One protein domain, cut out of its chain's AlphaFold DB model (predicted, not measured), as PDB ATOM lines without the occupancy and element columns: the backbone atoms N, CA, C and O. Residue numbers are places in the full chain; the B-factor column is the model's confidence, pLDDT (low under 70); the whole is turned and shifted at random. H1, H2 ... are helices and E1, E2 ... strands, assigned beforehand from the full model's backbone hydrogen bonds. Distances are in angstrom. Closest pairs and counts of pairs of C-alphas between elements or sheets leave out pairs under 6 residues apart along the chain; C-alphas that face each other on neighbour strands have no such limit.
ATOM      1  N   PRO A 109     128.515 108.607  93.677       95.75
ATOM      2  CA  PRO A 109     129.667 109.364  93.176       95.75
ATOM      3  C   PRO A 109     129.374 110.545  92.238       95.75
ATOM      4  O   PRO A 109     130.280 111.334  91.986       95.75
ATOM      5  N   GLN A 110     128.165 110.659  91.676       94.12
ATOM      6  CA  GLN A 110     127.763 111.791  90.830       94.12
ATOM      7  C   GLN A 110     127.229 112.993  91.625       94.12
ATOM      8  O   GLN A 110     126.999 114.050  91.041       94.12
ATOM      9  N   VAL A 111     127.030 112.856  92.939       95.25
ATOM     10  CA  VAL A 111     126.553 113.931  93.817       95.25
ATOM     11  C   VAL A 111     127.499 114.136  94.997       95.25
ATOM     12  O   VAL A 111     128.001 113.182  95.591       95.25
ATOM     13  N   ALA A 112     127.718 115.399  95.370       96.94
ATOM     14  CA  ALA A 112     128.530 115.752  96.536       96.94
ATOM     15  C   ALA A 112     127.824 115.386  97.851       96.94
ATOM     16  O   ALA A 112     128.455 114.928  98.806       96.94
ATOM     17  N   ALA A 113     126.501 115.564  97.898       98.12
ATOM     18  CA  ALA A 113     125.691 115.171  99.035       98.12
ATOM     19  C   ALA A 113     124.246 114.842  98.643       98.12
ATOM     20  O   ALA A 113     123.707 115.379  97.676       98.12
ATOM     21  N   LEU A 114     123.619 113.990  99.451       98.50
ATOM     22  CA  LEU A 114     122.178 113.766  99.473       98.50
ATOM     23  C   LEU A 114     121.720 113.844 100.930       98.50
ATOM     24  O   LEU A 114     122.200 113.116 101.800       98.50
ATOM     25  N   LEU A 115     120.805 114.762 101.209       98.62
ATOM     26  CA  LEU A 115     120.397 115.086 102.566       98.62
ATOM     27  C   LEU A 115     119.069 114.421 102.918       98.62
ATOM     28  O   LEU A 115     118.170 114.293 102.089       98.62
ATOM     29  N   LEU A 116     118.939 114.010 104.176       98.62
ATOM     30  CA  LEU A 116     117.768 113.300 104.677       98.62
ATOM     31  C   LEU A 116     117.042 114.134 105.733       98.62
ATOM     32  O   LEU A 116     117.622 114.504 106.754       98.62
ATOM     33  N   ASP A 117     115.762 114.412 105.508       97.69
ATOM     34  CA  ASP A 117     114.885 115.057 106.488       97.69
ATOM     35  C   ASP A 117     113.981 114.036 107.205       97.69
ATOM     36  O   ASP A 117     113.715 112.935 106.712       97.69
ATOM     37  N   GLY A 118     113.478 114.410 108.380       96.38
ATOM     38  CA  GLY A 118     112.514 113.643 109.161       96.38
ATOM     39  C   GLY A 118     113.071 113.057 110.461       96.38
ATOM     40  O   GLY A 118     114.034 113.544 111.048       96.38
ATOM     41  N   ASN A 119     112.401 112.018 110.967       96.75
ATOM     42  CA  ASN A 119     112.739 111.361 112.225       96.75
ATOM     43  C   ASN A 119     114.152 110.729 112.166       96.75
ATOM     44  O   ASN A 119     114.414 109.955 111.241       96.75
ATOM     45  N   PRO A 120     115.026 110.962 113.167       96.50
ATOM     46  CA  PRO A 120     116.362 110.357 113.237       96.50
ATOM     47  C   PRO A 120     116.392 108.829 113.111       96.50
ATOM     48  O   PRO A 120     117.329 108.279 112.534       96.50
ATOM     49  N   VAL A 121     115.363 108.133 113.607       96.94
ATOM     50  CA  VAL A 121     115.232 106.678 113.444       96.94
ATOM     51  C   VAL A 121     115.094 106.333 111.965       96.94
ATOM     52  O   VAL A 121     115.845 105.511 111.461       96.94
ATOM     53  N   HIS A 122     114.206 107.017 111.246       98.00
ATOM     54  CA  HIS A 122     113.977 106.768 109.823       98.00
ATOM     55  C   HIS A 122     115.200 107.120 108.972       98.00
ATOM     56  O   HIS A 122     115.526 106.385 108.049       98.00
ATOM     57  N   ILE A 123     115.915 108.201 109.304       98.19
ATOM     58  CA  ILE A 123     117.198 108.539 108.669       98.19
ATOM     59  C   ILE A 123     118.203 107.396 108.865       98.19
ATOM     60  O   ILE A 123     118.848 106.967 107.912       98.19
ATOM     61  N   THR A 124     118.290 106.854 110.083       98.19
ATOM     62  CA  THR A 124     119.154 105.705 110.382       98.19
ATOM     63  C   THR A 124     118.747 104.470 109.575       98.19
ATOM     64  O   THR A 124     119.616 103.780 109.050       98.19
ATOM     65  N   GLU A 125     117.447 104.200 109.421       98.38
ATOM     66  CA  GLU A 125     116.930 103.092 108.603       98.38
ATOM     67  C   GLU A 125     117.282 103.248 107.115       98.38
ATOM     68  O   GLU A 125     117.620 102.256 106.470       98.38
ATOM     69  N   VAL A 126     117.248 104.473 106.567       98.62
ATOM     70  CA  VAL A 126     117.724 104.754 105.200       98.62
ATOM     71  C   VAL A 126     119.222 104.474 105.108       98.62
ATOM     72  O   VAL A 126     119.637 103.648 104.303       98.62
ATOM     73  N   CYS A 127     120.040 105.101 105.961       98.62
ATOM     74  CA  CYS A 127     121.493 104.923 105.934       98.62
ATOM     75  C   CYS A 127     121.911 103.455 106.115       98.62
ATOM     76  O   CYS A 127     122.830 102.995 105.442       98.62
ATOM     77  N   THR A 128     121.213 102.710 106.974       98.38
ATOM     78  CA  THR A 128     121.453 101.276 107.185       98.38
ATOM     79  C   THR A 128     121.104 100.465 105.941       98.38
ATOM     80  O   THR A 128     121.883  99.597 105.558       98.38
ATOM     81  N   SER A 129     119.986 100.779 105.275       98.31
ATOM     82  CA  SER A 129     119.613 100.159 103.996       98.31
ATOM     83  C   SER A 129     120.701 100.359 102.943       98.31
ATOM     84  O   SER A 129     121.142  99.390 102.332       98.31
ATOM     85  N   LEU A 130     121.185 101.598 102.782       98.56
ATOM     86  CA  LEU A 130     122.235 101.933 101.815       98.56
ATOM     87  C   LEU A 130     123.548 101.205 102.122       98.56
ATOM     88  O   LEU A 130     124.141 100.609 101.230       98.56
ATOM     89  N   ALA A 131     123.994 101.238 103.383       98.31
ATOM     90  CA  ALA A 131     125.243 100.607 103.806       98.31
ATOM     91  C   ALA A 131     125.227  99.093 103.569       98.31
ATOM     92  O   ALA A 131     126.198  98.529 103.068       98.31
ATOM     93  N   LEU A 132     124.112  98.447 103.916       97.31
ATOM     94  CA  LEU A 132     123.939  97.011 103.768       97.31
ATOM     95  C   LEU A 132     123.869  96.611 102.291       97.31
ATOM     96  O   LEU A 132     124.549  95.676 101.883       97.31
ATOM     97  N   GLU A 133     123.097  97.334 101.477       96.94
ATOM     98  CA  GLU A 133     123.011  97.079 100.039       96.94
ATOM     99  C   GLU A 133     124.369  97.262  99.353       96.94
ATOM    100  O   GLU A 133     124.802  96.366  98.630       96.94
ATOM    101  N   LEU A 134     125.078  98.364  99.623       97.56
ATOM    102  CA  LEU A 134     126.419  98.599  99.085       97.56
ATOM    103  C   LEU A 134     127.399  97.507  99.531       97.56
ATOM    104  O   LEU A 134     128.097  96.939  98.702       97.56
ATOM    105  N   GLY A 135     127.414  97.142 100.815       95.62
ATOM    106  CA  GLY A 135     128.327  96.117 101.323       95.62
ATOM    107  C   GLY A 135     128.044  94.697 100.808       95.62
ATOM    108  O   GLY A 135     128.933  93.849 100.844       95.62
ATOM    109  N   MET A 136     126.836  94.431 100.302       93.25
ATOM    110  CA  MET A 136     126.465  93.150  99.682       93.25
ATOM    111  C   MET A 136     126.523  93.172  98.146       93.25
ATOM    112  O   MET A 136     126.399  92.120  97.518       93.25
ATOM    113  N   SER A 137     126.687  94.343  97.526       93.12
ATOM    114  CA  SER A 137     126.631  94.495  96.072       93.12
ATOM    115  C   SER A 137     127.973  94.147  95.414       93.12
ATOM    116  O   SER A 137     128.974  94.807  95.696       93.12
ATOM    117  N   PRO A 138     128.024  93.194  94.460       87.38
ATOM    118  CA  PRO A 138     129.270  92.826  93.777       87.38
ATOM    119  C   PRO A 138     129.923  93.967  92.986       87.38
ATOM    120  O   PRO A 138     131.131  93.948  92.755       87.38
ATOM    121  N   TRP A 139     129.147  94.966  92.549       93.88
ATOM    122  CA  TRP A 139     129.688  96.150  91.876       93.88
ATOM    123  C   TRP A 139     130.322  97.161  92.828       93.88
ATOM    124  O   TRP A 139     131.101  97.989  92.377       93.88
ATOM    125  N   ALA A 140     130.012  97.107  94.122       95.06
ATOM    126  CA  ALA A 140     130.497  98.063  95.111       95.06
ATOM    127  C   ALA A 140     131.753  97.572  95.850       95.06
ATOM    128  O   ALA A 140     132.179  98.201  96.812       95.06
ATOM    129  N   SER A 141     132.374  96.473  95.397       89.94
ATOM    130  CA  SER A 141     133.519  95.839  96.072       89.94
ATOM    131  C   SER A 141     134.704  96.779  96.296       89.94
ATOM    132  O   SER A 141     135.433  96.634  97.273       89.94
ATOM    133  N   GLU A 142     134.894  97.744  95.398       91.19
ATOM    134  CA  GLU A 142     135.969  98.725  95.504       91.19
ATOM    135  C   GLU A 142     135.546 100.036  96.178       91.19
ATOM    136  O   GLU A 142     136.418 100.807  96.558       91.19
ATOM    137  N   ALA A 143     134.247 100.294  96.376       95.62
ATOM    138  CA  ALA A 143     133.789 101.517  97.031       95.62
ATOM    139  C   ALA A 143     134.152 101.510  98.521       95.62
ATOM    140  O   ALA A 143     133.825 100.573  99.242       95.62
ATOM    141  N   GLU A 144     134.782 102.582  98.994       96.94
ATOM    142  CA  GLU A 144     135.085 102.772 100.412       96.94
ATOM    143  C   GLU A 144     133.848 103.367 101.096       96.94
ATOM    144  O   GLU A 144     133.413 104.472 100.768       96.94
ATOM    145  N   ILE A 145     133.258 102.632 102.036       98.31
ATOM    146  CA  ILE A 145     131.996 102.994 102.691       98.31
ATOM    147  C   ILE A 145     132.280 103.291 104.158       98.31
ATOM    148  O   ILE A 145     132.819 102.454 104.877       98.31
ATOM    149  N   VAL A 146     131.876 104.461 104.642       98.50
ATOM    150  CA  VAL A 146     132.049 104.844 106.045       98.50
ATOM    151  C   VAL A 146     130.702 105.113 106.687       98.50
ATOM    152  O   VAL A 146     130.026 106.085 106.354       98.50
ATOM    153  N   THR A 147     130.320 104.272 107.647       98.69
ATOM    154  CA  THR A 147     129.123 104.479 108.465       98.69
ATOM    155  C   THR A 147     129.460 105.332 109.681       98.69
ATOM    156  O   THR A 147     130.442 105.097 110.385       98.69
ATOM    157  N   ILE A 148     128.650 106.359 109.936       98.50
ATOM    158  CA  ILE A 148     128.892 107.345 110.987       98.50
ATOM    159  C   ILE A 148     127.731 107.341 111.981       98.50
ATOM    160  O   ILE A 148     126.634 107.842 111.706       98.50
ATOM    161  N   GLY A 149     128.004 106.807 113.171       97.12
ATOM    162  CA  GLY A 149     127.058 106.739 114.286       97.12
ATOM    163  C   GLY A 149     126.000 105.635 114.174       97.12
ATOM    164  O   GLY A 149     125.038 105.663 114.938       97.12
ATOM    165  N   PHE A 150     126.160 104.679 113.254       97.25
ATOM    166  CA  PHE A 150     125.312 103.489 113.119       97.25
ATOM    167  C   PHE A 150     126.097 102.310 112.513       97.25
ATOM    168  O   PHE A 150     127.165 102.512 111.936       97.25
ATOM    169  N   GLY A 151     125.548 101.092 112.605       95.69
ATOM    170  CA  GLY A 151     126.089  99.913 111.913       95.69
ATOM    171  C   GLY A 151     127.470  99.470 112.407       95.69
ATOM    172  O   GLY A 151     128.326  99.128 111.599       95.69
ATOM    173  N   GLU A 152     127.708  99.517 113.722       96.19
ATOM    174  CA  GLU A 152     128.989  99.137 114.347       96.19
ATOM    175  C   GLU A 152     129.418  97.692 114.041       96.19
ATOM    176  O   GLU A 152     130.607  97.396 113.961       96.19
ATOM    177  N   ASP A 153     128.447  96.808 113.840       94.94
ATOM    178  CA  ASP A 153     128.606  95.394 113.515       94.94
ATOM    179  C   ASP A 153     128.881  95.128 112.025       94.94
ATOM    180  O   ASP A 153     129.421  94.073 111.685       94.94
ATOM    181  N   LEU A 154     128.577  96.076 111.129       95.19
ATOM    182  CA  LEU A 154     128.677  95.869 109.679       95.19
ATOM    183  C   LEU A 154     130.082  95.479 109.185       95.19
ATOM    184  O   LEU A 154     130.157  94.540 108.393       95.19
ATOM    185  N   PRO A 155     131.195  96.089 109.649       95.50
ATOM    186  CA  PRO A 155     132.535  95.671 109.223       95.50
ATOM    187  C   PRO A 155     132.867  94.213 109.552       95.50
ATOM    188  O   PRO A 155     133.608  93.570 108.815       95.50
ATOM    189  N   GLN A 156     132.316  93.673 110.645       94.38
ATOM    190  CA  GLN A 156     132.508  92.263 110.994       94.38
ATOM    191  C   GLN A 156     131.607  91.339 110.172       94.38
ATOM    192  O   GLN A 156     132.022  90.238 109.822       94.38
ATOM    193  N   LEU A 157     130.385  91.778 109.872       93.62
ATOM    194  CA  LEU A 157     129.399  90.991 109.128       93.62
ATOM    195  C   LEU A 157     129.668  90.952 107.620       93.62
ATOM    196  O   LEU A 157     129.271  89.996 106.958       93.62
ATOM    197  N   LEU A 158     130.337  91.972 107.078       93.31
ATOM    198  CA  LEU A 158     130.627  92.125 105.650       93.31
ATOM    199  C   LEU A 158     132.142  92.279 105.409       93.31
ATOM    200  O   LEU A 158     132.577  93.287 104.849       93.31
ATOM    201  N   PRO A 159     132.970  91.291 105.802       90.19
ATOM    202  CA  PRO A 159     134.430  91.426 105.831       90.19
ATOM    203  C   PRO A 159     135.077  91.537 104.442       90.19
ATOM    204  O   PRO A 159     136.242  91.911 104.331       90.19
ATOM    205  N   THR A 160     134.350  91.187 103.381       89.69
ATOM    206  CA  THR A 160     134.794  91.334 101.987       89.69
ATOM    207  C   THR A 160     134.494  92.716 101.412       89.69
ATOM    208  O   THR A 160     134.974  93.035 100.328       89.69
ATOM    209  N   SER A 161     133.681  93.518 102.102       92.75
ATOM    210  CA  SER A 161     133.367  94.890 101.714       92.75
ATOM    211  C   SER A 161     134.326  95.869 102.388       92.75
ATOM    212  O   SER A 161     134.816  95.626 103.492       92.75
ATOM    213  N   ARG A 162     134.572  97.013 101.750       95.62
ATOM    214  CA  ARG A 162     135.414  98.088 102.296       95.62
ATOM    215  C   ARG A 162     134.590  99.017 103.186       95.62
ATOM    216  O   ARG A 162     134.538 100.225 102.965       95.62
ATOM    217  N   ILE A 163     133.902  98.436 104.169       97.38
ATOM    218  CA  ILE A 163     133.064  99.179 105.108       97.38
ATOM    219  C   ILE A 163     133.803  99.436 106.424       97.38
ATOM    220  O   ILE A 163     134.305  98.521 107.076       97.38
ATOM    221  N   ALA A 164     133.847 100.697 106.837       97.62
ATOM    222  CA  ALA A 164     134.386 101.127 108.117       97.62
ATOM    223  C   ALA A 164     133.292 101.793 108.953       97.62
ATOM    224  O   ALA A 164     132.484 102.565 108.443       97.62
ATOM    225  N   HIS A 165     133.296 101.532 110.257       98.06
ATOM    226  CA  HIS A 165     132.415 102.213 111.200       98.06
ATOM    227  C   HIS A 165     133.179 103.282 111.978       98.06
ATOM    228  O   HIS A 165     134.251 103.035 112.536       98.06
ATOM    229  N   MET A 166     132.579 104.464 112.084       97.88
ATOM    230  CA  MET A 166     133.052 105.548 112.926       97.88
ATOM    231  C   MET A 166     131.943 106.052 113.835       97.88
ATOM    232  O   MET A 166     130.856 106.423 113.408       97.88
ATOM    233  N   ARG A 167     132.244 106.176 115.126       96.69
ATOM    234  CA  ARG A 167     131.243 106.626 116.099       96.69
ATOM    235  C   ARG A 167     130.818 108.087 115.916       96.69
ATOM    236  O   ARG A 167     129.710 108.457 116.290       96.69
ATOM    237  N   HIS A 168     131.714 108.939 115.416       96.75
ATOM    238  CA  HIS A 168     131.492 110.385 115.349       96.75
ATOM    239  C   HIS A 168     131.998 110.982 114.039       96.75
ATOM    240  O   HIS A 168     133.103 110.667 113.599       96.75
ATOM    241  N   ALA A 169     131.243 111.939 113.498       97.06
ATOM    242  CA  ALA A 169     131.524 112.580 112.216       97.06
ATOM    243  C   ALA A 169     132.900 113.265 112.142       97.06
ATOM    244  O   ALA A 169     133.560 113.201 111.115       97.06
ATOM    245  N   ARG A 170     133.405 113.827 113.250       97.25
ATOM    246  CA  ARG A 170     134.770 114.395 113.311       97.25
ATOM    247  C   ARG A 170     135.879 113.388 112.978       97.25
ATOM    248  O   ARG A 170     136.926 113.783 112.483       97.25
ATOM    249  N   HIS A 171     135.677 112.105 113.289       97.25
ATOM    250  CA  HIS A 171     136.658 111.070 112.969       97.25
ATOM    251  C   HIS A 171     136.633 110.765 111.473       97.25
ATOM    252  O   HIS A 171     137.695 110.652 110.877       97.25
ATOM    253  N   ALA A 172     135.438 110.747 110.879       97.50
ATOM    254  CA  ALA A 172     135.258 110.554 109.446       97.50
ATOM    255  C   ALA A 172     135.796 111.729 108.630       97.50
ATOM    256  O   ALA A 172     136.454 111.520 107.622       97.50
ATOM    257  N   LEU A 173     135.615 112.961 109.108       97.38
ATOM    258  CA  LEU A 173     136.214 114.142 108.491       97.38
ATOM    259  C   LEU A 173     137.751 114.073 108.489       97.38
ATOM    260  O   LEU A 173     138.389 114.422 107.498       97.38
ATOM    261  N   ARG A 174     138.350 113.610 109.595       97.75
ATOM    262  CA  ARG A 174     139.803 113.424 109.682       97.75
ATOM    263  C   ARG A 174     140.287 112.328 108.727       97.75
ATOM    264  O   ARG A 174     141.234 112.579 107.997       97.75
ATOM    265  N   ASP A 175     139.625 111.171 108.706       96.75
ATOM    266  CA  ASP A 175     139.956 110.068 107.787       96.75
ATOM    267  C   ASP A 175     139.843 110.504 106.321       96.75
ATOM    268  O   ASP A 175     140.760 110.287 105.534       96.75
ATOM    269  N   LEU A 176     138.770 111.223 105.972       96.38
ATOM    270  CA  LEU A 176     138.602 111.806 104.644       96.38
ATOM    271  C   LEU A 176     139.756 112.759 104.304       96.38
ATOM    272  O   LEU A 176     140.293 112.709 103.203       96.38
ATOM    273  N   SER A 177     140.163 113.609 105.250       95.75
ATOM    274  CA  SER A 177     141.284 114.536 105.052       95.75
ATOM    275  C   SER A 177     142.599 113.812 104.777       95.75
ATOM    276  O   SER A 177     143.354 114.223 103.897       95.75
ATOM    277  N   GLU A 178     142.867 112.734 105.514       94.19
ATOM    278  CA  GLU A 178     144.051 111.892 105.334       94.19
ATOM    279  C   GLU A 178     144.029 111.221 103.951       94.19
ATOM    280  O   GLU A 178     144.989 111.351 103.193       94.19
ATOM    281  N   ARG A 179     142.897 110.633 103.552       91.75
ATOM    282  CA  ARG A 179     142.742 109.977 102.243       91.75
ATOM    283  C   ARG A 179     142.848 110.933 101.063       91.75
ATOM    284  O   ARG A 179     143.480 110.607 100.062       91.75
ATOM    285  N   LEU A 180     142.262 112.124 101.160       92.69
ATOM    286  CA  LEU A 180     142.376 113.129 100.101       92.69
ATOM    287  C   LEU A 180     143.803 113.667  99.983       92.69
ATOM    288  O   LEU A 180     144.266 113.944  98.877       92.69
ATOM    289  N   LEU A 181     144.529 113.769 101.099       92.06
ATOM    290  CA  LEU A 181     145.945 114.119 101.080       92.06
ATOM    291  C   LEU A 181     146.789 113.022 100.412       92.06
ATOM    292  O   LEU A 181     147.650 113.344  99.593       92.06
ATOM    293  N   GLU A 182     146.539 111.751 100.725       89.88
ATOM    294  CA  GLU A 182     147.188 110.610 100.066       89.88
ATOM    295  C   GLU A 182     146.913 110.610  98.557       89.88
ATOM    296  O   GLU A 182     147.843 110.525  97.752       89.88
ATOM    297  N   ALA A 183     145.653 110.811  98.163       89.06
ATOM    298  CA  ALA A 183     145.258 110.884  96.763       89.06
ATOM    299  C   ALA A 183     145.915 112.053  96.018       89.06
ATOM    300  O   ALA A 183     146.354 111.900  94.879       89.06
ATOM    301  N   HIS A 184     146.055 113.207  96.675       87.69
ATOM    302  CA  HIS A 184     146.759 114.357  96.112       87.69
ATOM    303  C   HIS A 184     148.258 114.086  95.898       87.69
ATOM    304  O   HIS A 184     148.850 114.587  94.943       87.69
ATOM    305  N   GLN A 185     148.882 113.284  96.767       88.19
ATOM    306  CA  GLN A 185     150.287 112.879  96.629       88.19
ATOM    307  C   GLN A 185     150.493 111.801  95.554       88.19
ATOM    308  O   GLN A 185     151.606 111.648  95.047       88.19
ATOM    309  N   MET A 186     149.432 111.079  95.182       86.31
ATOM    310  CA  MET A 186     149.434 110.015  94.177       86.31
ATOM    311  C   MET A 186     148.356 110.266  93.101       86.31
ATOM    312  O   MET A 186     147.378 109.525  93.009       86.31
ATOM    313  N   PRO A 187     148.506 111.298  92.253       77.44
ATOM    314  CA  PRO A 187     147.462 111.678  91.296       77.44
ATOM    315  C   PRO A 187     147.269 110.666  90.155       77.44
ATOM    316  O   PRO A 187     146.198 110.604  89.566       77.44
ATOM    317  N   GLU A 188     148.289 109.860  89.850       78.50
ATOM    318  CA  GLU A 188     148.258 108.880  88.753       78.50
ATOM    319  C   GLU A 188     147.543 107.567  89.128       78.50
ATOM    320  O   GLU A 188     147.353 106.695  88.278       78.50
ATOM    321  N   THR A 189     147.173 107.376  90.401       78.62
ATOM    322  CA  THR A 189     146.431 106.186  90.838       78.62
ATOM    323  C   THR A 189     144.932 106.411  90.704       78.62
ATOM    324  O   THR A 189     144.422 107.451  91.106       78.62
ATOM    325  N   SER A 190     144.209 105.417  90.184       75.62
ATOM    326  CA  SER A 190     142.744 105.443  90.195       75.62
ATOM    327  C   SER A 190     142.242 105.380  91.634       75.62
ATOM    328  O   SER A 190     142.540 104.421  92.348       75.62
ATOM    329  N   HIS A 191     141.461 106.378  92.036       83.50
ATOM    330  CA  HIS A 191     140.891 106.462  93.376       83.50
ATOM    331  C   HIS A 191     139.470 105.923  93.384       83.50
ATOM    332  O   HIS A 191     138.672 106.214  92.493       83.50
ATOM    333  N   GLN A 192     139.172 105.113  94.391       89.56
ATOM    334  CA  GLN A 192     137.843 104.552  94.581       89.56
ATOM    335  C   GLN A 192     136.904 105.592  95.189       89.56
ATOM    336  O   GLN A 192     137.374 106.486  95.902       89.56
ATOM    337  N   PRO A 193     135.587 105.510  94.932       94.81
ATOM    338  CA  PRO A 193     134.665 106.439  95.553       94.81
ATOM    339  C   PRO A 193     134.644 106.245  97.065       94.81
ATOM    340  O   PRO A 193     134.695 105.119  97.565       94.81
ATOM    341  N   TYR A 194     134.520 107.360  97.772       97.12
ATOM    342  CA  TYR A 194     134.479 107.409  99.221       97.12
ATOM    343  C   TYR A 194     133.104 107.905  99.683       97.12
ATOM    344  O   TYR A 194     132.734 109.067  99.501       97.12
ATOM    345  N   LEU A 195     132.315 106.990 100.241       98.56
ATOM    346  CA  LEU A 195     130.897 107.169 100.535       98.56
ATOM    347  C   LEU A 195     130.693 107.297 102.045       98.56
ATOM    348  O   LEU A 195     130.856 106.339 102.797       98.56
ATOM    349  N   LEU A 196     130.309 108.488 102.493       98.69
ATOM    350  CA  LEU A 196     130.086 108.805 103.899       98.69
ATOM    351  C   LEU A 196     128.597 108.734 104.211       98.69
ATOM    352  O   LEU A 196     127.819 109.560 103.747       98.69
ATOM    353  N   LEU A 197     128.196 107.767 105.027       98.75
ATOM    354  CA  LEU A 197     126.817 107.592 105.469       98.75
ATOM    355  C   LEU A 197     126.708 108.058 106.917       98.75
ATOM    356  O   LEU A 197     127.211 107.403 107.825       98.75
ATOM    357  N   CYS A 198     126.059 109.192 107.155       98.38
ATOM    358  CA  CYS A 198     125.899 109.777 108.477       98.38
ATOM    359  C   CYS A 198     124.439 109.766 108.911       98.38
ATOM    360  O   CYS A 198     123.598 110.428 108.315       98.38
ATOM    361  N   ALA A 199     124.149 109.057 110.004       95.12
ATOM    362  CA  ALA A 199     122.839 109.106 110.653       95.12
ATOM    363  C   ALA A 199     122.803 110.099 111.832       95.12
ATOM    364  O   ALA A 199     121.738 110.447 112.341       95.12
ATOM    365  N   SER A 200     123.974 110.563 112.279       91.94
ATOM    366  CA  SER A 200     124.106 111.523 113.378       91.94
ATOM    367  C   SER A 200     123.939 112.960 112.889       91.94
ATOM    368  O   SER A 200     124.395 113.319 111.806       91.94
ATOM    369  N   THR A 201     123.336 113.818 113.711       90.19
ATOM    370  CA  THR A 201     123.239 115.250 113.408       90.19
ATOM    371  C   THR A 201     124.629 115.869 113.281       90.19
ATOM    372  O   THR A 201     125.462 115.699 114.173       90.19
ATOM    373  N   LEU A 202     124.850 116.617 112.204       95.12
ATOM    374  CA  LEU A 202     126.022 117.472 112.044       95.12
ATOM    375  C   LEU A 202     125.722 118.845 112.650       95.12
ATOM    376  O   LEU A 202     124.614 119.360 112.495       95.12
ATOM    377  N   ASP A 203     126.693 119.425 113.350       95.62
ATOM    378  CA  ASP A 203     126.664 120.858 113.639       95.62
ATOM    379  C   ASP A 203     127.089 121.655 112.391       95.62
ATOM    380  O   ASP A 203     127.568 121.090 111.404       95.62
ATOM    381  N   ALA A 204     126.864 122.970 112.415       96.19
ATOM    382  CA  ALA A 204     127.139 123.835 111.269       96.19
ATOM    383  C   ALA A 204     128.632 123.866 110.898       96.19
ATOM    384  O   ALA A 204     128.966 123.908 109.715       96.19
ATOM    385  N   ASP A 205     129.524 123.795 111.890       97.31
ATOM    386  CA  ASP A 205     130.969 123.836 111.668       97.31
ATOM    387  C   ASP A 205     131.461 122.555 110.983       97.31
ATOM    388  O   ASP A 205     132.272 122.619 110.058       97.31
ATOM    389  N   LEU A 206     130.985 121.382 111.411       97.06
ATOM    390  CA  LEU A 206     131.303 120.105 110.771       97.06
ATOM    391  C   LEU A 206     130.681 120.006 109.380       97.06
ATOM    392  O   LEU A 206     131.359 119.563 108.458       97.06
ATOM    393  N   ALA A 207     129.424 120.424 109.215       97.81
ATOM    394  CA  ALA A 207     128.771 120.452 107.909       97.81
ATOM    395  C   ALA A 207     129.550 121.309 106.902       97.81
ATOM    396  O   ALA A 207     129.814 120.859 105.788       97.81
ATOM    397  N   TRP A 208     129.985 122.502 107.321       98.06
ATOM    398  CA  TRP A 208     130.795 123.384 106.488       98.06
ATOM    399  C   TRP A 208     132.155 122.766 106.150       98.06
ATOM    400  O   TRP A 208     132.570 122.818 104.998       98.06
ATOM    401  N   GLN A 209     132.827 122.126 107.113       98.12
ATOM    402  CA  GLN A 209     134.107 121.455 106.859       98.12
ATOM    403  C   GLN A 209     133.978 120.280 105.881       98.12
ATOM    404  O   GLN A 209     134.846 120.114 105.027       98.12
ATOM    405  N   PHE A 210     132.908 119.480 105.972       98.00
ATOM    406  CA  PHE A 210     132.637 118.440 104.976       98.00
ATOM    407  C   PHE A 210     132.399 119.040 103.589       98.00
ATOM    408  O   PHE A 210     132.955 118.541 102.619       98.00
ATOM    409  N   ALA A 211     131.612 120.111 103.482       97.75
ATOM    410  CA  ALA A 211     131.379 120.766 102.197       97.75
ATOM    411  C   ALA A 211     132.682 121.315 101.594       97.75
ATOM    412  O   ALA A 211     132.987 121.032 100.438       97.75
ATOM    413  N   ASP A 212     133.486 122.026 102.392       97.56
ATOM    414  CA  ASP A 212     134.758 122.618 101.962       97.56
ATOM    415  C   ASP A 212     135.769 121.564 101.489       97.56
ATOM    416  O   ASP A 212     136.483 121.783 100.511       97.56
ATOM    417  N   ILE A 213     135.834 120.411 102.161       97.00
ATOM    418  CA  ILE A 213     136.775 119.359 101.778       97.00
ATOM    419  C   ILE A 213     136.288 118.538 100.577       97.00
ATOM    420  O   ILE A 213     137.103 118.170  99.734       97.00
ATOM    421  N   ILE A 214     134.978 118.289 100.466       96.88
ATOM    422  CA  ILE A 214     134.380 117.579  99.324       96.88
ATOM    423  C   ILE A 214     134.530 118.413  98.045       96.88
ATOM    424  O   ILE A 214     134.943 117.872  97.023       96.88
ATOM    425  N   ASP A 215     134.310 119.729  98.111       94.94
ATOM    426  CA  ASP A 215     134.541 120.653  96.985       94.94
ATOM    427  C   ASP A 215     135.998 120.602  96.476       94.94
ATOM    428  O   ASP A 215     136.276 120.712  95.282       94.94
ATOM    429  N   LYS A 216     136.948 120.338  97.382       92.56
ATOM    430  CA  LYS A 216     138.386 120.237  97.084       92.56
ATOM    431  C   LYS A 216     138.866 118.826  96.744       92.56
ATOM    432  O   LYS A 216     140.052 118.667  96.458       92.56
ATOM    433  N   ALA A 217     137.997 117.813  96.746       88.25
ATOM    434  CA  ALA A 217     138.388 116.415  96.539       88.25
ATOM    435  C   ALA A 217     138.922 116.118  95.119       88.25
ATOM    436  O   ALA A 217     139.570 115.092  94.906       88.25
ATOM    437  N   GLN A 218     138.718 117.045  94.168       80.62
ATOM    438  CA  GLN A 218     139.203 117.012  92.780       80.62
ATOM    439  C   GLN A 218     138.885 115.703  92.038       80.62
ATOM    440  O   GLN A 218     137.877 115.617  91.348       80.62
ATOM    441  N   HIS A 219     139.775 114.711  92.137       80.62
ATOM    442  CA  HIS A 219     139.736 113.458  91.380       80.62
ATOM    443  C   HIS A 219     139.184 112.280  92.186       80.62
ATOM    444  O   HIS A 219     138.967 111.212  91.617       80.62
ATOM    445  N   VAL A 220     138.976 112.446  93.495       90.25
ATOM    446  CA  VAL A 220     138.364 111.421  94.342       90.25
ATOM    447  C   VAL A 220     136.862 111.690  94.401       90.25
ATOM    448  O   VAL A 220     136.469 112.746  94.899       90.25
ATOM    449  N   PRO A 221     136.003 110.778  93.920       93.50
ATOM    450  CA  PRO A 221     134.567 110.935  94.080       93.50
ATOM    451  C   PRO A 221     134.203 110.767  95.555       93.50
ATOM    452  O   PRO A 221     134.417 109.699  96.130       93.50
ATOM    453  N   VAL A 222     133.660 111.815  96.173       97.50
ATOM    454  CA  VAL A 222     133.237 111.793  97.576       97.50
ATOM    455  C   VAL A 222     131.774 112.192  97.665       97.50
ATOM    456  O   VAL A 222     131.376 113.214  97.110       97.50
ATOM    457  N   THR A 223     130.993 111.409  98.406       98.44
ATOM    458  CA  THR A 223     129.568 111.677  98.618       98.44
ATOM    459  C   THR A 223     129.217 111.593 100.090       98.44
ATOM    460  O   THR A 223     129.550 110.611 100.754       98.44
ATOM    461  N   LEU A 224     128.494 112.595 100.591       98.69
ATOM    462  CA  LEU A 224     127.951 112.616 101.946       98.69
ATOM    463  C   LEU A 224     126.433 112.384 101.953       98.69
ATOM    464  O   LEU A 224     125.666 113.174 101.409       98.69
ATOM    465  N   ILE A 225     125.988 111.350 102.661       98.69
ATOM    466  CA  ILE A 225     124.600 111.197 103.101       98.69
ATOM    467  C   ILE A 225     124.507 111.683 104.543       98.69
ATOM    468  O   ILE A 225     125.221 111.170 105.403       98.69
ATOM    469  N   ALA A 226     123.656 112.667 104.832       98.38
ATOM    470  CA  ALA A 226     123.565 113.247 106.176       98.38
ATOM    471  C   ALA A 226     122.170 113.804 106.496       98.38
ATOM    472  O   ALA A 226     121.406 114.108 105.578       98.38
ATOM    473  N   PRO A 227     121.822 114.008 107.783       98.25
ATOM    474  CA  PRO A 227     120.609 114.726 108.147       98.25
ATOM    475  C   PRO A 227     120.622 116.152 107.584       98.25
ATOM    476  O   PRO A 227     121.624 116.859 107.703       98.25
ATOM    477  N   ALA A 228     119.498 116.599 107.025       97.00
ATOM    478  CA  ALA A 228     119.408 117.867 106.303       97.00
ATOM    479  C   ALA A 228     119.615 119.110 107.180       97.00
ATOM    480  O   ALA A 228     120.034 120.140 106.667       97.00
ATOM    481  N   SER A 229     119.362 119.011 108.488       90.62
ATOM    482  CA  SER A 229     119.297 120.122 109.452       90.62
ATOM    483  C   SER A 229     120.344 121.234 109.258       90.62
ATOM    484  O   SER A 229     120.070 122.224 108.586       90.62
ATOM    485  N   ALA A 230     121.528 121.123 109.865       88.88
ATOM    486  CA  ALA A 230     122.589 122.118 109.695       88.88
ATOM    487  C   ALA A 230     123.316 121.964 108.347       88.88
ATOM    488  O   ALA A 230     123.935 122.915 107.876       88.88
ATOM    489  N   ALA A 231     123.225 120.785 107.721       94.94
ATOM    490  CA  ALA A 231     123.937 120.461 106.490       94.94
ATOM    491  C   ALA A 231     123.406 121.210 105.259       94.94
ATOM    492  O   ALA A 231     124.200 121.600 104.407       94.94
ATOM    493  N   ALA A 232     122.100 121.484 105.181       96.12
ATOM    494  CA  ALA A 232     121.491 122.144 104.023       96.12
ATOM    495  C   ALA A 232     122.086 123.534 103.734       96.12
ATOM    496  O   ALA A 232     122.169 123.941 102.582       96.12
ATOM    497  N   ALA A 233     122.553 124.252 104.762       96.31
ATOM    498  CA  ALA A 233     123.205 125.548 104.578       96.31
ATOM    499  C   ALA A 233     124.594 125.440 103.919       96.31
ATOM    500  O   ALA A 233     125.049 126.399 103.298       96.31
ATOM    501  N   SER A 234     125.272 124.299 104.068       97.81
ATOM    502  CA  SER A 234     126.604 124.041 103.506       97.81
ATOM    503  C   SER A 234     126.555 123.327 102.154       97.81
ATOM    504  O   SER A 234     127.515 123.416 101.399       97.81
ATOM    505  N   PHE A 235     125.440 122.663 101.834       97.25
ATOM    506  CA  PHE A 235     125.214 121.954 100.573       97.25
ATOM    507  C   PHE A 235     123.959 122.491  99.859       97.25
ATOM    508  O   PHE A 235     122.930 121.815  99.845       97.25
ATOM    509  N   PRO A 236     124.008 123.706  99.280       95.31
ATOM    510  CA  PRO A 236     122.829 124.352  98.692       95.31
ATOM    511  C   PRO A 236     122.266 123.622  97.464       95.31
ATOM    512  O   PRO A 236     121.074 123.739  97.194       95.31
ATOM    513  N   ASP A 237     123.105 122.868  96.749       94.94
ATOM    514  CA  ASP A 237     122.718 122.105  95.555       94.94
ATOM    515  C   ASP A 237     122.343 120.645  95.873       94.94
ATOM    516  O   ASP A 237     122.033 119.873  94.967       94.94
ATOM    517  N   ALA A 238     122.402 120.235  97.147       97.19
ATOM    518  CA  ALA A 238     122.056 118.875  97.532       97.19
ATOM    519  C   ALA A 238     120.543 118.679  97.586       97.19
ATOM    520  O   ALA A 238     119.803 119.446  98.203       97.19
ATOM    521  N   GLU A 239     120.102 117.575  97.000       97.56
ATOM    522  CA  GLU A 239     118.728 117.108  97.113       97.56
ATOM    523  C   GLU A 239     118.404 116.738  98.560       97.56
ATOM    524  O   GLU A 239     119.228 116.154  99.273       97.56
ATOM    525  N   ILE A 240     117.180 117.056  98.983       98.12
ATOM    526  CA  ILE A 240     116.678 116.741 100.318       98.12
ATOM    527  C   ILE A 240     115.506 115.778 100.179       98.12
ATOM    528  O   ILE A 240     114.447 116.144  99.677       98.12
ATOM    529  N   LEU A 241     115.675 114.560 100.687       98.31
ATOM    530  CA  LEU A 241     114.626 113.548 100.715       98.31
ATOM    531  C   LEU A 241     114.087 113.369 102.131       98.31
ATOM    532  O   LEU A 241     114.833 113.178 103.091       98.31
ATOM    533  N   ASN A 242     112.767 113.377 102.281       98.12
ATOM    534  CA  ASN A 242     112.125 113.105 103.556       98.12
ATOM    535  C   ASN A 242     112.066 111.591 103.803       98.12
ATOM    536  O   ASN A 242     111.236 110.886 103.224       98.12
ATOM    537  N   ALA A 243     112.908 111.098 104.710       97.69
ATOM    538  CA  ALA A 243     112.969 109.690 105.090       97.69
ATOM    539  C   ALA A 243     111.699 109.219 105.822       97.69
ATOM    540  O   ALA A 243     111.397 108.032 105.865       97.69
ATOM    541  N   SER A 244     110.931 110.132 106.423       97.50
ATOM    542  CA  SER A 244     109.715 109.785 107.172       97.50
ATOM    543  C   SER A 244     108.460 109.707 106.315       97.50
ATOM    544  O   SER A 244     107.430 109.208 106.780       97.50
ATOM    545  N   LEU A 245     108.519 110.190 105.076       96.44
ATOM    546  CA  LEU A 245     107.376 110.174 104.189       96.44
ATOM    547  C   LEU A 245     107.183 108.772 103.603       96.44
ATOM    548  O   LEU A 245     108.049 108.227 102.932       96.44
ATOM    549  N   SER A 246     106.007 108.190 103.841       92.19
ATOM    550  CA  SER A 246     105.620 106.879 103.283       92.19
ATOM    551  C   SER A 246     104.857 106.988 101.957       92.19
ATOM    552  O   SER A 246     104.246 106.021 101.511       92.19
ATOM    553  N   LYS A 247     104.813 108.187 101.374       94.50
ATOM    554  CA  LYS A 247     104.155 108.501 100.104       94.50
ATOM    555  C   LYS A 247     105.210 108.968  99.099       94.50
ATOM    556  O   LYS A 247     106.270 109.413  99.543       94.50
ATOM    557  N   PRO A 248     104.902 108.929  97.792       96.69
ATOM    558  CA  PRO A 248     105.787 109.487  96.785       96.69
ATOM    559  C   PRO A 248     106.122 110.963  97.063       96.69
ATOM    560  O   PRO A 248     105.253 111.739  97.470       96.69
ATOM    561  N   GLN A 249     107.385 111.327  96.856       97.81
ATOM    562  CA  GLN A 249     107.909 112.694  96.844       97.81
ATOM    563  C   GLN A 249     108.739 112.911  95.587       97.81
ATOM    564  O   GLN A 249     109.279 111.956  95.032       97.81
ATOM    565  N   GLN A 250     108.849 114.161  95.150       97.25
ATOM    566  CA  GLN A 250     109.685 114.507  94.008       97.25
ATOM    567  C   GLN A 250     111.162 114.309  94.345       97.25
ATOM    568  O   GLN A 250     111.601 114.633  95.448       97.25
ATOM    569  N   PHE A 251     111.903 113.769  93.384       96.50
ATOM    570  CA  PHE A 251     113.356 113.727  93.399       96.50
ATOM    571  C   PHE A 251     113.856 114.380  92.112       96.50
ATOM    572  O   PHE A 251     113.933 113.733  91.059       96.50
ATOM    573  N   ASP A 252     114.129 115.682  92.186       95.06
ATOM    574  CA  ASP A 252     114.309 116.537  91.008       95.06
ATOM    575  C   ASP A 252     115.563 116.149  90.223       95.06
ATOM    576  O   ASP A 252     115.536 116.101  88.990       95.06
ATOM    577  N   TYR A 253     116.620 115.737  90.926       94.19
ATOM    578  CA  TYR A 253     117.819 115.187  90.309       94.19
ATOM    579  C   TYR A 253     117.523 114.010  89.370       94.19
ATOM    580  O   TYR A 253     118.161 113.903  88.337       94.19
ATOM    581  N   ILE A 254     116.539 113.145  89.616       93.00
ATOM    582  CA  ILE A 254     116.189 112.082  88.648       93.00
ATOM    583  C   ILE A 254     114.986 112.478  87.771       93.00
ATOM    584  O   ILE A 254     114.774 111.902  86.701       93.00
ATOM    585  N   GLY A 255     114.210 113.481  88.184       93.12
ATOM    586  CA  GLY A 255     112.968 113.878  87.522       93.12
ATOM    587  C   GLY A 255     111.887 112.807  87.670       93.12
ATOM    588  O   GLY A 255     111.211 112.459  86.702       93.12
ATOM    589  N   SER A 256     111.781 112.197  88.852       93.19
ATOM    590  CA  SER A 256     110.817 111.131  89.152       93.19
ATOM    591  C   SER A 256     110.300 111.230  90.582       93.19
ATOM    592  O   SER A 256     111.004 111.694  91.475       93.19
ATOM    593  N   GLU A 257     109.080 110.743  90.805       96.75
ATOM    594  CA  GLU A 257     108.549 110.566  92.154       96.75
ATOM    595  C   GLU A 257     109.040 109.260  92.772       96.75
ATOM    596  O   GLU A 257     109.038 108.208  92.126       96.75
ATOM    597  N   ILE A 258     109.428 109.328  94.044       97.50
ATOM    598  CA  ILE A 258     109.984 108.203  94.786       97.50
ATOM    599  C   ILE A 258     109.344 108.055  96.156       97.50
ATOM    600  O   ILE A 258     109.053 109.029  96.845       97.50
ATOM    601  N   THR A 259     109.193 106.816  96.599       98.19
ATOM    602  CA  THR A 259     109.048 106.489  98.017       98.19
ATOM    603  C   THR A 259     110.389 105.959  98.505       98.19
ATOM    604  O   THR A 259     110.851 104.923  98.023       98.19
ATOM    605  N   VAL A 260     111.022 106.687  99.427       98.06
ATOM    606  CA  VAL A 260     112.354 106.359  99.958       98.06
ATOM    607  C   VAL A 260     112.311 105.012 100.674       98.06
ATOM    608  O   VAL A 260     111.412 104.760 101.482       98.06
ATOM    609  N   GLN A 261     113.277 104.143 100.373       96.12
ATOM    610  CA  GLN A 261     113.374 102.851 101.043       96.12
ATOM    611  C   GLN A 261     113.921 103.012 102.457       96.12
ATOM    612  O   GLN A 261     114.801 103.829 102.719       96.12
ATOM    613  N   ARG A 262     113.405 102.201 103.377       96.81
ATOM    614  CA  ARG A 262     113.870 102.132 104.759       96.81
ATOM    615  C   ARG A 262     114.043 100.686 105.156       96.81
ATOM    616  O   ARG A 262     113.169  99.866 104.876       96.81
ATOM    617  N   LEU A 263     115.136 100.405 105.853       96.75
ATOM    618  CA  LEU A 263     115.344  99.118 106.488       96.75
ATOM    619  C   LEU A 263     115.000  99.228 107.971       96.75
ATOM    620  O   LEU A 263     115.810  99.693 108.769       96.75
ATOM    621  N   GLU A 264     113.789  98.803 108.329       94.81
ATOM    622  CA  GLU A 264     113.345  98.786 109.723       94.81
ATOM    623  C   GLU A 264     114.289  97.960 110.602       94.81
ATOM    624  O   GLU A 264     114.807  96.918 110.189       94.81
ATOM    625  N   HIS A 265     114.455  98.373 111.859       92.25
ATOM    626  CA  HIS A 265     115.395  97.730 112.779       92.25
ATOM    627  C   HIS A 265     115.158  96.216 112.947       92.25
ATOM    628  O   HIS A 265     116.107  95.440 113.022       92.25
ATOM    629  N   ALA A 266     113.898  95.766 112.957       92.62
ATOM    630  CA  ALA A 266     113.582  94.341 113.045       92.62
ATOM    631  C   ALA A 266     114.053  93.554 111.808       92.62
ATOM    632  O   ALA A 266     114.550  92.438 111.949       92.62
ATOM    633  N   ALA A 267     113.929  94.134 110.610       93.38
ATOM    634  CA  ALA A 267     114.420  93.532 109.373       93.38
ATOM    635  C   ALA A 267     115.955  93.533 109.327       93.38
ATOM    636  O   ALA A 267     116.555  92.529 108.948       93.38
ATOM    637  N   TYR A 268     116.591  94.612 109.799       93.94
ATOM    638  CA  TYR A 268     118.044  94.667 109.962       93.94
ATOM    639  C   TYR A 268     118.561  93.500 110.809       93.94
ATOM    640  O   TYR A 268     119.421  92.752 110.354       93.94
ATOM    641  N   LEU A 269     117.976  93.280 111.993       92.44
ATOM    642  CA  LEU A 269     118.372  92.183 112.881       92.44
ATOM    643  C   LEU A 269     118.211  90.802 112.236       92.44
ATOM    644  O   LEU A 269     119.018  89.910 112.489       92.44
ATOM    645  N   GLN A 270     117.186  90.601 111.405       93.12
ATOM    646  CA  GLN A 270     117.010  89.342 110.677       93.12
ATOM    647  C   GLN A 270     118.139  89.115 109.669       93.12
ATOM    648  O   GLN A 270     118.692  88.015 109.614       93.12
ATOM    649  N   ILE A 271     118.508  90.151 108.910       92.38
ATOM    650  CA  ILE A 271     119.579  90.060 107.915       92.38
ATOM    651  C   ILE A 271     120.927  89.846 108.603       92.38
ATOM    652  O   ILE A 271     121.655  88.927 108.236       92.38
ATOM    653  N   THR A 272     121.250  90.627 109.635       91.75
ATOM    654  CA  THR A 272     122.532  90.489 110.339       91.75
ATOM    655  C   THR A 272     122.651  89.159 111.072       91.75
ATOM    656  O   THR A 272     123.725  88.565 111.070       91.75
ATOM    657  N   THR A 273     121.550  88.623 111.613       90.75
ATOM    658  CA  THR A 273     121.529  87.263 112.175       90.75
ATOM    659  C   THR A 273     121.839  86.218 111.103       90.75
ATOM    660  O   THR A 273     122.655  85.328 111.335       90.75
ATOM    661  N   ALA A 274     121.230  86.324 109.917       90.19
ATOM    662  CA  ALA A 274     121.502  85.406 108.813       90.19
ATOM    663  C   ALA A 274     122.960  85.499 108.324       90.19
ATOM    664  O   ALA A 274     123.598  84.467 108.114       90.19
ATOM    665  N   LEU A 275     123.505  86.715 108.208       89.31
ATOM    666  CA  LEU A 275     124.911  86.950 107.856       89.31
ATOM    667  C   LEU A 275     125.861  86.357 108.901       89.31
ATOM    668  O   LEU A 275     126.805  85.658 108.543       89.31
ATOM    669  N   ALA A 276     125.580  86.566 110.190       87.75
ATOM    670  CA  ALA A 276     126.388  86.029 111.277       87.75
ATOM    671  C   ALA A 276     126.427  84.495 111.262       87.75
ATOM    672  O   ALA A 276     127.493  83.918 111.447       87.75
ATOM    673  N   ILE A 277     125.290  83.836 111.002       86.50
ATOM    674  CA  ILE A 277     125.223  82.373 110.857       86.50
ATOM    675  C   ILE A 277     126.030  81.919 109.637       86.50
ATOM    676  O   ILE A 277     126.810  80.978 109.736       86.50
ATOM    677  N   SER A 278     125.887  82.599 108.496       80.12
ATOM    678  CA  SER A 278     126.617  82.252 107.271       80.12
ATOM    679  C   SER A 278     128.132  82.437 107.390       80.12
ATOM    680  O   SER A 278     128.874  81.789 106.656       80.12
TER     681      SER A 278
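Overview. This is residues 109 to 278 of the 347 residues of an uncharacterized protein of Streptomyces avermitilis (UniProt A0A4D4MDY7). A twisted sheet of six parallel strands forms the core, a slab with H1 over one face and H3 and H4 side by side over the other, in three layers of helix, sheet and helix. Beyond the edge strand E6 is a small hairpin, E7 and E8, and from it the printed part runs to a last helix, H6, which is off the sheet, near H1 and H2. The printed part has 170 residues, with six named helices and eight named strands in the order E1 H1 E2 H2 E3 H3 E4 H4 E5 H5 E6 E7 E8 H6; the class is mixed, helices and strands. The large sheet has the order E3 E2 E4 E5 E1 E6, and E7 and E8 make an antiparallel sheet of two. The whole is compact, with a radius of gyration of the C-alphas of 15.7 A and spans of 44 by 38 by 29 A.

Arrangement. E1, residues 113 to 117, is an inner strand of the large sheet. H1, residues 120 to 136, is on this sheet at a height of 8.2 A, and its Cys 127 and Leu 197 of E4, residues 194 to 198, have the closest C-alphas of the two elements, 6.0 A apart. H1 lies over E4 and E5, residues 222 to 227, and runs along the strands, at 5 degrees to E5 on the local plane. E1, H1 and E2, residues 144 to 148, make a split strand-helix-strand unit, two parallel strands that are not neighbours joined through a helix, with a right-handed crossover. E2 is the parallel neighbour of E4, with N 146 and O 195 2.8 A apart, within hydrogen-bond range. H2, residues 154 to 157, is on the same face as H1. E3, residues 163 to 166, is an edge strand, parallel to E2, with N 164 and O 145 at 2.8 A. H3, residues 169 to 185, is on the opposite face from H1, over E2 and E4 at a height of 9.8 A. H4, residues 204 to 215, is on the same face as H3 and lies over E5. H3 and H4 touch at a shallow tilt of 21 degrees, running the same way, with the C-alphas of Leu 173 and Phe 210 closest at 6.6 A. E4, H4 and E5 make a strand-helix-strand unit, two parallel neighbour strands joined through a helix, with a right-handed crossover; N 196 and O 223 are 2.8 A apart. E5 and E1 are parallel, with N 114 and O 224 at 2.9 A. H5, residues 228 to 231, only grazes the sheet and touches H4, which touches it with residues 204 to 208 alone; the closest C-alphas of the two helices are those of Ala 207 and Ala 231, 5.0 A apart. E6, residues 239 to 242, is the other edge strand, parallel to E1, with N 115 and O 239 at 2.9 A. E7, residues 249 to 251, and E8, residues 256 to 260, are a hairpin, with N 249 and O 258 at 2.8 A. H6, residues 265 to 278, is close to but not clearly touching H1, at a shallow tilt of 26 degrees. H6 and H2 only just touch, with 3 pairs of C-alphas within 8 A, through residues 272 to 276 of H6 alone; the closest are those of Leu 157 and Leu 275, 6.2 A apart. In H1, H3, H4 and H6 every O i to N i+4 pair is within hydrogen-bond range, and H2 and H5 are too short for such a pair.

Along the chain. E1 begins at C-alpha 113, (125.691, 115.171, 99.035). H1 is 24.1 A from first to last C-alpha, H3 24.4 A, H6 19.9 A, H4 16.4 A and E5 16.7 A. H6 ends at C-alpha 278, (126.617, 82.252, 107.271).

Size, cuts and confidence. The two C-alphas farthest apart are those of Gln 185 and Lys 247, 46.5 A. The printed part has no cut, and no link is long. The mean pLDDT of the printed part is 94.6, and no printed residue is under 70.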